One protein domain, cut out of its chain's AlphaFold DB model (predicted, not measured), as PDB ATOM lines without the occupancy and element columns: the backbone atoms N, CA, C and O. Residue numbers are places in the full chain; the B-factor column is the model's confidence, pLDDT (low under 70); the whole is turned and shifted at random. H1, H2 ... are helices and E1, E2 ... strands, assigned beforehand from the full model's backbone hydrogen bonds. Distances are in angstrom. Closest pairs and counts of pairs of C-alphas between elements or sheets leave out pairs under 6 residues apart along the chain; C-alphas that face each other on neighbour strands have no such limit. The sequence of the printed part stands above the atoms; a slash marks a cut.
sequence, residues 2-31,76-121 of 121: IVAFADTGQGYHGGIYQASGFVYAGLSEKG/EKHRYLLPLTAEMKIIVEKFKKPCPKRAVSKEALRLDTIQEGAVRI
ATOM      1  N   ILE A   2     -20.651 -49.817  23.038       96.81
ATOM      2  CA  ILE A   2     -20.209 -48.548  22.438       96.81
ATOM      3  C   ILE A   2     -18.819 -48.213  22.980       96.81
ATOM      4  O   ILE A   2     -18.570 -48.355  24.177       96.81
ATOM      5  N   VAL A   3     -17.924 -47.766  22.098       96.56
ATOM      6  CA  VAL A   3     -16.589 -47.276  22.458       96.56
ATOM      7  C   VAL A   3     -16.514 -45.797  22.107       96.56
ATOM      8  O   VAL A   3     -16.740 -45.420  20.959       96.56
ATOM      9  N   ALA A   4     -16.187 -44.970  23.093       96.50
ATOM     10  CA  ALA A   4     -16.004 -43.536  22.927       96.50
ATOM     11  C   ALA A   4     -14.572 -43.127  23.296       96.50
ATOM     12  O   ALA A   4     -13.932 -43.745  24.152       96.50
ATOM     13  N   PHE A   5     -14.076 -42.074  22.647       95.94
ATOM     14  CA  PHE A   5     -12.738 -41.537  22.872       95.94
ATOM     15  C   PHE A   5     -12.809 -40.036  23.147       95.94
ATOM     16  O   PHE A   5     -13.380 -39.296  22.349       95.94
ATOM     17  N   ALA A   6     -12.185 -39.583  24.234       94.81
ATOM     18  CA  ALA A   6     -11.934 -38.164  24.484       94.81
ATOM     19  C   ALA A   6     -10.465 -37.838  24.182       94.81
ATOM     20  O   ALA A   6      -9.562 -38.516  24.675       94.81
ATOM     21  N   ASP A   7     -10.225 -36.837  23.333       91.19
ATOM     22  CA  ASP A   7      -8.877 -36.478  22.886       91.19
ATOM     23  C   ASP A   7      -8.137 -35.647  23.939       91.19
ATOM     24  O   ASP A   7      -8.523 -34.513  24.232       91.19
ATOM     25  N   THR A   8      -7.048 -36.198  24.481       91.69
ATOM     26  CA  THR A   8      -6.245 -35.492  25.490       91.69
ATOM     27  C   THR A   8      -5.530 -34.276  24.913       91.69
ATOM     28  O   THR A   8      -5.330 -33.298  25.628       91.69
ATOM     29  N   GLY A   9      -5.226 -34.279  23.609       86.94
ATOM     30  CA  GLY A   9      -4.577 -33.160  22.925       86.94
ATOM     31  C   GLY A   9      -5.424 -31.893  22.879       86.94
ATOM     32  O   GLY A   9      -4.888 -30.804  22.712       86.94
ATOM     33  N   GLN A  10      -6.737 -32.035  23.048       87.25
ATOM     34  CA  GLN A  10      -7.692 -30.929  23.121       87.25
ATOM     35  C   GLN A  10      -8.107 -30.619  24.571       87.25
ATOM     36  O   GLN A  10      -9.047 -29.865  24.801       87.25
ATOM     37  N   GLY A  11      -7.454 -31.234  25.564       88.94
ATOM     38  CA  GLY A  11      -7.818 -31.095  26.976       88.94
ATOM     39  C   GLY A  11      -9.117 -31.811  27.360       88.94
ATOM     40  O   GLY A  11      -9.674 -31.552  28.427       88.94
ATOM     41  N   TYR A  12      -9.634 -32.717  26.522       91.50
ATOM     42  CA  TYR A  12     -10.866 -33.432  26.834       91.50
ATOM     43  C   TYR A  12     -10.597 -34.632  27.731       91.50
ATOM     44  O   TYR A  12      -9.963 -35.603  27.329       91.50
ATOM     45  N   HIS A  13     -11.182 -34.604  28.926       91.62
ATOM     46  CA  HIS A  13     -11.089 -35.707  29.887       91.62
ATOM     47  C   HIS A  13     -12.243 -36.709  29.772       91.62
ATOM     48  O   HIS A  13     -12.173 -37.787  30.352       91.62
ATOM     49  N   GLY A  14     -13.299 -36.390  29.013       93.31
ATOM     50  CA  GLY A  14     -14.456 -37.273  28.825       93.31
ATOM     51  C   GLY A  14     -15.475 -37.240  29.966       93.31
ATOM     52  O   GLY A  14     -16.143 -38.240  30.202       93.31
ATOM     53  N   GLY A  15     -15.621 -36.103  30.656       93.38
ATOM     54  CA  GLY A  15     -16.579 -35.949  31.762       93.38
ATOM     55  C   GLY A  15     -18.025 -36.297  31.387       93.38
ATOM     56  O   GLY A  15     -18.722 -36.919  32.182       93.38
ATOM     57  N   ILE A  16     -18.453 -36.006  30.151       94.81
ATOM     58  CA  ILE A  16     -19.779 -36.418  29.660       94.81
ATOM     59  C   ILE A  16     -19.941 -37.944  29.658       94.81
ATOM     60  O   ILE A  16     -20.982 -38.451  30.052       94.81
ATOM     61  N   TYR A  17     -18.896 -38.694  29.301       96.25
ATOM     62  CA  TYR A  17     -18.941 -40.155  29.285       96.25
ATOM     63  C   TYR A  17     -18.995 -40.711  30.708       96.25
ATOM     64  O   TYR A  17     -19.770 -41.627  30.976       96.25
ATOM     65  N   GLN A  18     -18.229 -40.114  31.627       94.19
ATOM     66  CA  GLN A  18     -18.263 -40.457  33.052       94.19
ATOM     67  C   GLN A  18     -19.669 -40.253  33.637       94.19
ATOM     68  O   GLN A  18     -20.177 -41.133  34.327       94.19
ATOM     69  N   ALA A  19     -20.320 -39.130  33.314       95.00
ATOM     70  CA  ALA A  19     -21.674 -38.820  33.771       95.00
ATOM     71  C   ALA A  19     -22.747 -39.721  33.132       95.00
ATOM     72  O   ALA A  19     -23.730 -40.062  33.781       95.00
ATOM     73  N   SER A  20     -22.553 -40.151  31.882       95.75
ATOM     74  CA  SER A  20     -23.478 -41.038  31.160       95.75
ATOM     75  C   SER A  20     -23.279 -42.532  31.453       95.75
ATOM     76  O   SER A  20     -23.794 -43.371  30.717       95.75
ATOM     77  N   GLY A  21     -22.524 -42.890  32.495       93.56
ATOM     78  CA  GLY A  21     -22.354 -44.283  32.922       93.56
ATOM     79  C   GLY A  21     -21.383 -45.110  32.073       93.56
ATOM     80  O   GLY A  21     -21.391 -46.338  32.162       93.56
ATOM     81  N   PHE A  22     -20.532 -44.478  31.257       97.50
ATOM     82  CA  PHE A  22     -19.455 -45.199  30.585       97.50
ATOM     83  C   PHE A  22     -18.362 -45.579  31.587       97.50
ATOM     84  O   PHE A  22     -17.968 -44.798  32.454       97.50
ATOM     85  N   VAL A  23     -17.786 -46.761  31.396       97.19
ATOM     86  CA  VAL A  23     -16.639 -47.249  32.158       97.19
ATOM     87  C   VAL A  23     -15.353 -46.752  31.512       97.19
ATOM     88  O   VAL A  23     -15.103 -46.984  30.328       97.19
ATOM     89  N   TYR A  24     -14.517 -46.069  32.289       97.62
ATOM     90  CA  TYR A  24     -13.201 -45.641  31.829       97.62
ATOM     91  C   TYR A  24     -12.230 -46.826  31.768       97.62
ATOM     92  O   TYR A  24     -12.053 -47.532  32.759       97.62
ATOM     93  N   ALA A  25     -11.579 -47.013  30.619       97.25
ATOM     94  CA  ALA A  25     -10.667 -48.129  30.353       97.25
ATOM     95  C   ALA A  25      -9.182 -47.716  30.264       97.25
ATOM     96  O   ALA A  25      -8.305 -48.546  30.003       97.25
ATOM     97  N   GLY A  26      -8.869 -46.438  30.492       96.25
ATOM     98  CA  GLY A  26      -7.510 -45.903  30.383       96.25
ATOM     99  C   GLY A  26      -7.243 -45.143  29.087       96.25
ATOM    100  O   GLY A  26      -8.151 -44.854  28.306       96.25
ATOM    101  N   LEU A  27      -5.971 -44.816  28.873       96.38
ATOM    102  CA  LEU A  27      -5.495 -44.159  27.660       96.38
ATOM    103  C   LEU A  27      -5.390 -45.156  26.496       96.38
ATOM    104  O   LEU A  27      -5.169 -46.356  26.679       96.38
ATOM    105  N   SER A  28      -5.611 -44.668  25.281       94.25
ATOM    106  CA  SER A  28      -5.233 -45.366  24.060       94.25
ATOM    107  C   SER A  28      -3.733 -45.280  23.857       94.25
ATOM    108  O   SER A  28      -3.116 -44.293  24.239       94.25
ATOM    109  N   GLU A  29      -3.184 -46.262  23.154       92.69
ATOM    110  CA  GLU A  29      -1.856 -46.109  22.577       92.69
ATOM    111  C   GLU A  29      -1.833 -44.909  21.629       92.69
ATOM    112  O   GLU A  29      -2.857 -44.526  21.035       92.69
ATOM    113  N   LYS A  30      -0.654 -44.308  21.498       92.06
ATOM    114  CA  LYS A  30      -0.428 -43.237  20.540       92.06
ATOM    115  C   LYS A  30      -0.545 -43.791  19.128       92.06
ATOM    116  O   LYS A  30       0.048 -44.806  18.772       92.06
ATOM    117  N   GLY A  31      -1.328 -43.102  18.311       89.56
ATOM    118  CA  GLY A  31      -1.388 -43.362  16.886       89.56
ATOM    119  C   GLY A  31      -0.222 -42.710  16.152       89.56
ATOM    120  O   GLY A  31       0.618 -42.019  16.727       89.56
ATOM    121  N   GLU A  76      -2.555 -39.311  22.950       94.12
ATOM    122  CA  GLU A  76      -3.341 -40.411  23.499       94.12
ATOM    123  C   GLU A  76      -4.794 -39.964  23.700       94.12
ATOM    124  O   GLU A  76      -5.107 -38.771  23.761       94.12
ATOM    125  N   LYS A  77      -5.721 -40.914  23.808       95.44
ATOM    126  CA  LYS A  77      -7.141 -40.615  24.020       95.44
ATOM    127  C   LYS A  77      -7.676 -41.388  25.208       95.44
ATOM    128  O   LYS A  77      -7.410 -42.578  25.337       95.44
ATOM    129  N   HIS A  78      -8.480 -40.750  26.047       96.44
ATOM    130  CA  HIS A  78      -9.206 -41.461  27.094       96.44
ATOM    131  C   HIS A  78     -10.269 -42.356  26.460       96.44
ATOM    132  O   HIS A  78     -11.128 -41.871  25.723       96.44
ATOM    133  N   ARG A  79     -10.211 -43.656  26.748       97.56
ATOM    134  CA  ARG A  79     -11.124 -44.670  26.218       97.56
ATOM    135  C   ARG A  79     -12.239 -44.961  27.215       97.56
ATOM    136  O   ARG A  79     -11.973 -45.263  28.377       97.56
ATOM    137  N   TYR A  80     -13.470 -44.932  26.725       97.69
ATOM    138  CA  TYR A  80     -14.685 -45.158  27.497       97.69
ATOM    139  C   TYR A  80     -15.531 -46.256  26.854       97.69
ATOM    140  O   TYR A  80     -15.689 -46.288  25.633       97.69
ATOM    141  N   LEU A  81     -16.074 -47.150  27.677       98.00
ATOM    142  CA  LEU A  81     -16.830 -48.327  27.256       98.00
ATOM    143  C   LEU A  81     -18.237 -48.283  27.854       98.00
ATOM    144  O   LEU A  81     -18.384 -48.210  29.071       98.00
ATOM    145  N   LEU A  82     -19.265 -48.374  27.012       97.44
ATOM    146  CA  LEU A  82     -20.645 -48.557  27.460       97.44
ATOM    147  C   LEU A  82     -21.121 -49.971  27.086       97.44
ATOM    148  O   LEU A  82     -21.293 -50.266  25.890       97.44
ATOM    149  N   PRO A  83     -21.309 -50.872  28.070       97.00
ATOM    150  CA  PRO A  83     -21.900 -52.176  27.814       97.00
ATOM    151  C   PRO A  83     -23.378 -52.007  27.442       97.00
ATOM    152  O   PRO A  83     -24.087 -51.212  28.049       97.00
ATOM    153  N   LEU A  84     -23.839 -52.758  26.439       96.31
ATOM    154  CA  LEU A  84     -25.250 -52.743  26.012       96.31
ATOM    155  C   LEU A  84     -26.038 -53.943  26.551       96.31
ATOM    156  O   LEU A  84     -27.259 -53.967  26.464       96.31
ATOM    157  N   THR A  85     -25.339 -54.940  27.096       96.94
ATOM    158  CA  THR A  85     -25.921 -56.144  27.692       96.94
ATOM    159  C   THR A  85     -25.274 -56.422  29.047       96.94
ATOM    160  O   THR A  85     -24.163 -55.953  29.328       96.94
ATOM    161  N   ALA A  86     -25.955 -57.200  29.894       95.56
ATOM    162  CA  ALA A  86     -25.441 -57.591  31.207       95.56
ATOM    163  C   ALA A  86     -24.134 -58.399  31.101       95.56
ATOM    164  O   ALA A  86     -23.190 -58.149  31.847       95.56
ATOM    165  N   GLU A  87     -24.033 -59.292  30.118       96.38
ATOM    166  CA  GLU A  87     -22.819 -60.073  29.848       96.38
ATOM    167  C   GLU A  87     -21.622 -59.177  29.504       96.38
ATOM    168  O   GLU A  87     -20.529 -59.343  30.052       96.38
ATOM    169  N   MET A  88     -21.827 -58.155  28.661       96.88
ATOM    170  CA  MET A  88     -20.778 -57.183  28.340       96.88
ATOM    171  C   MET A  88     -20.332 -56.408  29.577       96.88
ATOM    172  O   MET A  88     -19.149 -56.100  29.698       96.88
ATOM    173  N   LYS A  89     -21.252 -56.097  30.499       95.81
ATOM    174  CA  LYS A  89     -20.920 -55.383  31.736       95.81
ATOM    175  C   LYS A  89     -19.899 -56.165  32.564       95.81
ATOM    176  O   LYS A  89     -18.923 -55.571  33.008       95.81
ATOM    177  N   ILE A  90     -20.049 -57.486  32.675       96.19
ATOM    178  CA  ILE A  90     -19.098 -58.354  33.396       96.19
ATOM    179  C   ILE A  90     -17.688 -58.257  32.793       96.19
ATOM    180  O   ILE A  90     -16.698 -58.212  33.519       96.19
ATOM    181  N   ILE A  91     -17.585 -58.207  31.464       95.38
ATOM    182  CA  ILE A  91     -16.299 -58.078  30.766       95.38
ATOM    183  C   ILE A  91     -15.720 -56.673  30.955       95.38
ATOM    184  O   ILE A  91     -14.549 -56.530  31.295       95.38
ATOM    185  N   VAL A  92     -16.535 -55.635  30.752       95.69
ATOM    186  CA  VAL A  92     -16.117 -54.228  30.795       95.69
ATOM    187  C   VAL A  92     -15.624 -53.818  32.184       95.69
ATOM    188  O   VAL A  92     -14.628 -53.102  32.274       95.69
ATOM    189  N   GLU A  93     -16.252 -54.299  33.260       94.19
ATOM    190  CA  GLU A  93     -15.827 -53.991  34.634       94.19
ATOM    191  C   GLU A  93     -14.383 -54.441  34.918       94.19
ATOM    192  O   GLU A  93     -13.682 -53.777  35.676       94.19
ATOM    193  N   LYS A  94     -13.872 -55.483  34.240       95.56
ATOM    194  CA  LYS A  94     -12.465 -55.916  34.370       95.56
ATOM    195  C   LYS A  94     -11.463 -54.882  33.851       95.56
ATOM    196  O   LYS A  94     -10.304 -54.893  34.253       95.56
ATOM    197  N   PHE A  95     -11.891 -54.001  32.949       93.50
ATOM    198  CA  PHE A  95     -11.051 -52.955  32.365       93.50
ATOM    199  C   PHE A  95     -11.189 -51.611  33.078       93.50
ATOM    200  O   PHE A  95     -10.525 -50.651  32.686       93.50
ATOM    201  N   LYS A  96     -12.048 -51.522  34.100       96.19
ATOM    202  CA  LYS A  96     -12.347 -50.279  34.803       96.19
ATOM    203  C   LYS A  96     -11.105 -49.714  35.478       96.19
ATOM    204  O   LYS A  96     -10.437 -50.382  36.263       96.19
ATOM    205  N   LYS A  97     -10.827 -48.445  35.198       95.56
ATOM    206  CA  LYS A  97      -9.756 -47.665  35.823       95.56
ATOM    207  C   LYS A  97     -10.327 -46.417  36.498       95.56
ATOM    208  O   LYS A  97     -11.414 -45.972  36.121       95.56
ATOM    209  N   PRO A  98      -9.609 -45.818  37.465       95.19
ATOM    210  CA  PRO A  98     -10.004 -44.542  38.051       95.19
ATOM    211  C   PRO A  98     -10.150 -43.458  36.982       95.19
ATOM    212  O   PRO A  98      -9.258 -43.271  36.152       95.19
ATOM    213  N   CYS A  99     -11.283 -42.755  36.992       91.81
ATOM    214  CA  CYS A  99     -11.570 -41.702  36.024       91.81
ATOM    215  C   CYS A  99     -10.594 -40.520  36.171       91.81
ATOM    216  O   CYS A  99     -10.276 -40.124  37.297       91.81
ATOM    217  N   PRO A 100     -10.145 -39.911  35.056       90.94
ATOM    218  CA  PRO A 100      -9.330 -38.706  35.108       90.94
ATOM    219  C   PRO A 100     -10.145 -37.550  35.698       90.94
ATOM    220  O   PRO A 100     -11.257 -37.264  35.241       90.94
ATOM    221  N   LYS A 101      -9.580 -36.881  36.706       82.69
ATOM    222  CA  LYS A 101     -10.138 -35.637  37.248       82.69
ATOM    223  C   LYS A 101      -9.828 -34.486  36.294       82.69
ATOM    224  O   LYS A 101      -8.770 -34.462  35.667       82.69
ATOM    225  N   ARG A 102     -10.746 -33.520  36.198       72.38
ATOM    226  CA  ARG A 102     -10.485 -32.272  35.471       72.38
ATOM    227  C   ARG A 102      -9.309 -31.559  36.135       72.38
ATOM    228  O   ARG A 102      -9.279 -31.466  37.362       72.38
ATOM    229  N   ALA A 103      -8.380 -31.028  35.344       65.12
ATOM    230  CA  ALA A 103      -7.414 -30.076  35.874       65.12
ATOM    231  C   ALA A 103      -8.183 -28.871  36.444       65.12
ATOM    232  O   ALA A 103      -8.998 -28.247  35.758       65.12
ATOM    233  N   VAL A 104      -7.983 -28.593  37.729       57.44
ATOM    234  CA  VAL A 104      -8.524 -27.401  38.380       57.44
ATOM    235  C   VAL A 104      -7.716 -26.214  37.847       57.44
ATOM    236  O   VAL A 104      -6.486 -26.272  37.834       57.44
ATOM    237  N   SER A 105      -8.373 -25.169  37.334       52.88
ATOM    238  CA  SER A 105      -7.659 -23.951  36.931       52.88
ATOM    239  C   SER A 105      -6.942 -23.362  38.149       52.88
ATOM    240  O   SER A 105      -7.445 -23.447  39.270       52.88
ATOM    241  N   LYS A 106      -5.762 -22.761  37.948       51.44
ATOM    242  CA  LYS A 106      -4.990 -22.130  39.036       51.44
ATOM    243  C   LYS A 106      -5.811 -21.080  39.801       51.44
ATOM    244  O   LYS A 106      -5.579 -20.897  40.990       51.44
ATOM    245  N   GLU A 107      -6.781 -20.431  39.154       52.84
ATOM    246  CA  GLU A 107      -7.738 -19.523  39.797       52.84
ATOM    247  C   GLU A 107      -8.645 -20.216  40.822       52.84
ATOM    248  O   GLU A 107      -8.870 -19.660  41.891       52.84
ATOM    249  N   ALA A 108      -9.135 -21.426  40.537       52.19
ATOM    250  CA  ALA A 108     -10.003 -22.144  41.470       52.19
ATOM    251  C   ALA A 108      -9.223 -22.632  42.705       52.19
ATOM    252  O   ALA A 108      -9.742 -22.564  43.810       52.19
ATOM    253  N   LEU A 109      -7.941 -22.988  42.542       54.84
ATOM    254  CA  LEU A 109      -7.071 -23.347  43.670       54.84
ATOM    255  C   LEU A 109      -6.809 -22.168  44.629       54.84
ATOM    256  O   LEU A 109      -6.597 -22.381  45.816       54.84
ATOM    257  N   ARG A 110      -6.802 -20.927  44.113       48.88
ATOM    258  CA  ARG A 110      -6.574 -19.713  44.917       48.88
ATOM    259  C   ARG A 110      -7.778 -19.314  45.769       48.88
ATOM    260  O   ARG A 110      -7.578 -18.704  46.812       48.88
ATOM    261  N   LEU A 111      -9.001 -19.624  45.339       54.66
ATOM    262  CA  LEU A 111     -10.216 -19.276  46.089       54.66
ATOM    263  C   LEU A 111     -10.402 -20.173  47.320       54.66
ATOM    264  O   LEU A 111     -10.748 -19.662  48.384       54.66
ATOM    265  N   ASP A 112     -10.049 -21.455  47.209       54.53
ATOM    266  CA  ASP A 112     -10.107 -22.399  48.333       54.53
ATOM    267  C   ASP A 112      -9.135 -21.997  49.462       54.53
ATOM    268  O   ASP A 112      -9.475 -22.071  50.642       54.53
ATOM    269  N   THR A 113      -7.952 -21.464  49.120       52.62
ATOM    270  CA  THR A 113      -6.966 -21.008  50.120       52.62
ATOM    271  C   THR A 113      -7.411 -19.744  50.868       52.62
ATOM    272  O   THR A 113      -7.051 -19.553  52.028       52.62
ATOM    273  N   ILE A 114      -8.191 -18.866  50.226       56.09
ATOM    274  CA  ILE A 114      -8.686 -17.631  50.858       56.09
ATOM    275  C   ILE A 114      -9.850 -17.942  51.814       56.09
ATOM    276  O   ILE A 114      -9.962 -17.304  52.860       56.09
ATOM    277  N   GLN A 115     -10.682 -18.944  51.510       53.31
ATOM    278  CA  GLN A 115     -11.786 -19.345  52.388       53.31
ATOM    279  C   GLN A 115     -11.327 -20.106  53.641       53.31
ATOM    280  O   GLN A 115     -11.893 -19.880  54.708       53.31
ATOM    281  N   GLU A 116     -10.271 -20.923  53.569       50.88
ATOM    282  CA  GLU A 116      -9.695 -21.570  54.765       50.88
ATOM    283  C   GLU A 116      -9.001 -20.579  55.718       50.88
ATOM    284  O   GLU A 116      -8.935 -20.820  56.923       50.88
ATOM    285  N   GLY A 117      -8.521 -19.438  55.207       48.91
ATOM    286  CA  GLY A 117      -7.878 -18.393  56.009       48.91
ATOM    287  C   GLY A 117      -8.834 -17.421  56.713       48.91
ATOM    288  O   GLY A 117      -8.405 -16.713  57.618       48.91
ATOM    289  N   ALA A 118     -10.113 -17.379  56.324       50.41
ATOM    290  CA  ALA A 118     -11.091 -16.406  56.831       50.41
ATOM    291  C   ALA A 118     -11.978 -16.937  57.975       50.41
ATOM    292  O   ALA A 118     -12.823 -16.207  58.485       50.41
ATOM    293  N   VAL A 119     -11.791 -18.194  58.399       48.75
ATOM    294  CA  VAL A 119     -12.541 -18.824  59.502       48.75
ATOM    295  C   VAL A 119     -11.605 -19.093  60.685       48.75
ATOM    296  O   VAL A 119     -11.465 -20.219  61.152       48.75
ATOM    297  N   ARG A 120     -10.917 -18.058  61.171       44.12
ATOM    298  CA  ARG A 120     -10.361 -18.033  62.530       44.12
ATOM    299  C   ARG A 120     -10.445 -16.611  63.095       44.12
ATOM    300  O   ARG A 120      -9.699 -15.746  62.650       44.12
ATOM    301  N   ILE A 121     -11.264 -16.509  64.153       39.00
ATOM    302  CA  ILE A 121     -11.501 -15.394  65.093       39.00
ATOM    303  C   ILE A 121     -12.576 -14.404  64.642       39.00
ATOM    304  O   ILE A 121     -12.360 -13.678  63.652       39.00
TER     305      ILE A 121
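This is residues 2 to 31 and 76 to 121 of the 121 residues of an uncharacterized protein of Verrucomicrobia bacterium (UniProt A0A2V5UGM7). A small three-stranded sheet has a short helix on each face, H1 over one and H2 over the other, and from this body a tail with H3, residues 104 to 121, sticks out and makes the length. The 76 printed residues run E1 H1 E2 E3 H2 H3, three helices and three strands, class mixed; the sheet's order is E1 E3 E2, antiparallel. The whole is only just extended, close to loose, with a radius of gyration of the C-alphas of 17.3 A and spans of 58 by 30 by 17 A.

Find C-alpha 2 at (-20.209, -48.548, 22.438), where E1, residues 2 to 7, begins its 16.6 A. E3 is residues 77 to 82, 16.0 A, and E2 residues 23 to 27, 12.4 A. H1 is residues 15 to 19, H2 86 to 93. H3, residues 106 to 117, runs 17.6 A to C-alpha 117 at (-7.878, -18.393, 56.009).

Look first at inner strand E3: N 4 and O 80 are 2.9 A apart towards E1, N 25 and O 79 2.9 A towards E2, both within hydrogen-bond range. E1, H1, E2 form a split strand-helix-strand unit, two strands running the same way with E3 between, its crossover right-handed. H1 is on the sheet at a height of 8.7 A; its closest C-alphas to E3 are Tyr 17 and Tyr 80, 6.8 A. H2 is on the opposite face; its closest C-alphas to E3 are Val 92 and Leu 81, 6.9 A. H3 is apart from the strands, H1 and H2. Each O i to N i+4 pair is within range in H1 and H2, 5 of 8 in H3.

C-alphas 87 and 121, the farthest apart, are 58.0 A apart. Residues 32 to 75 are not printed; C-alphas 31 and 76 are 7.5 A apart across the cut. The link from H2 to H3 is long, and pLDDT is under 70 at residues 103 to 121.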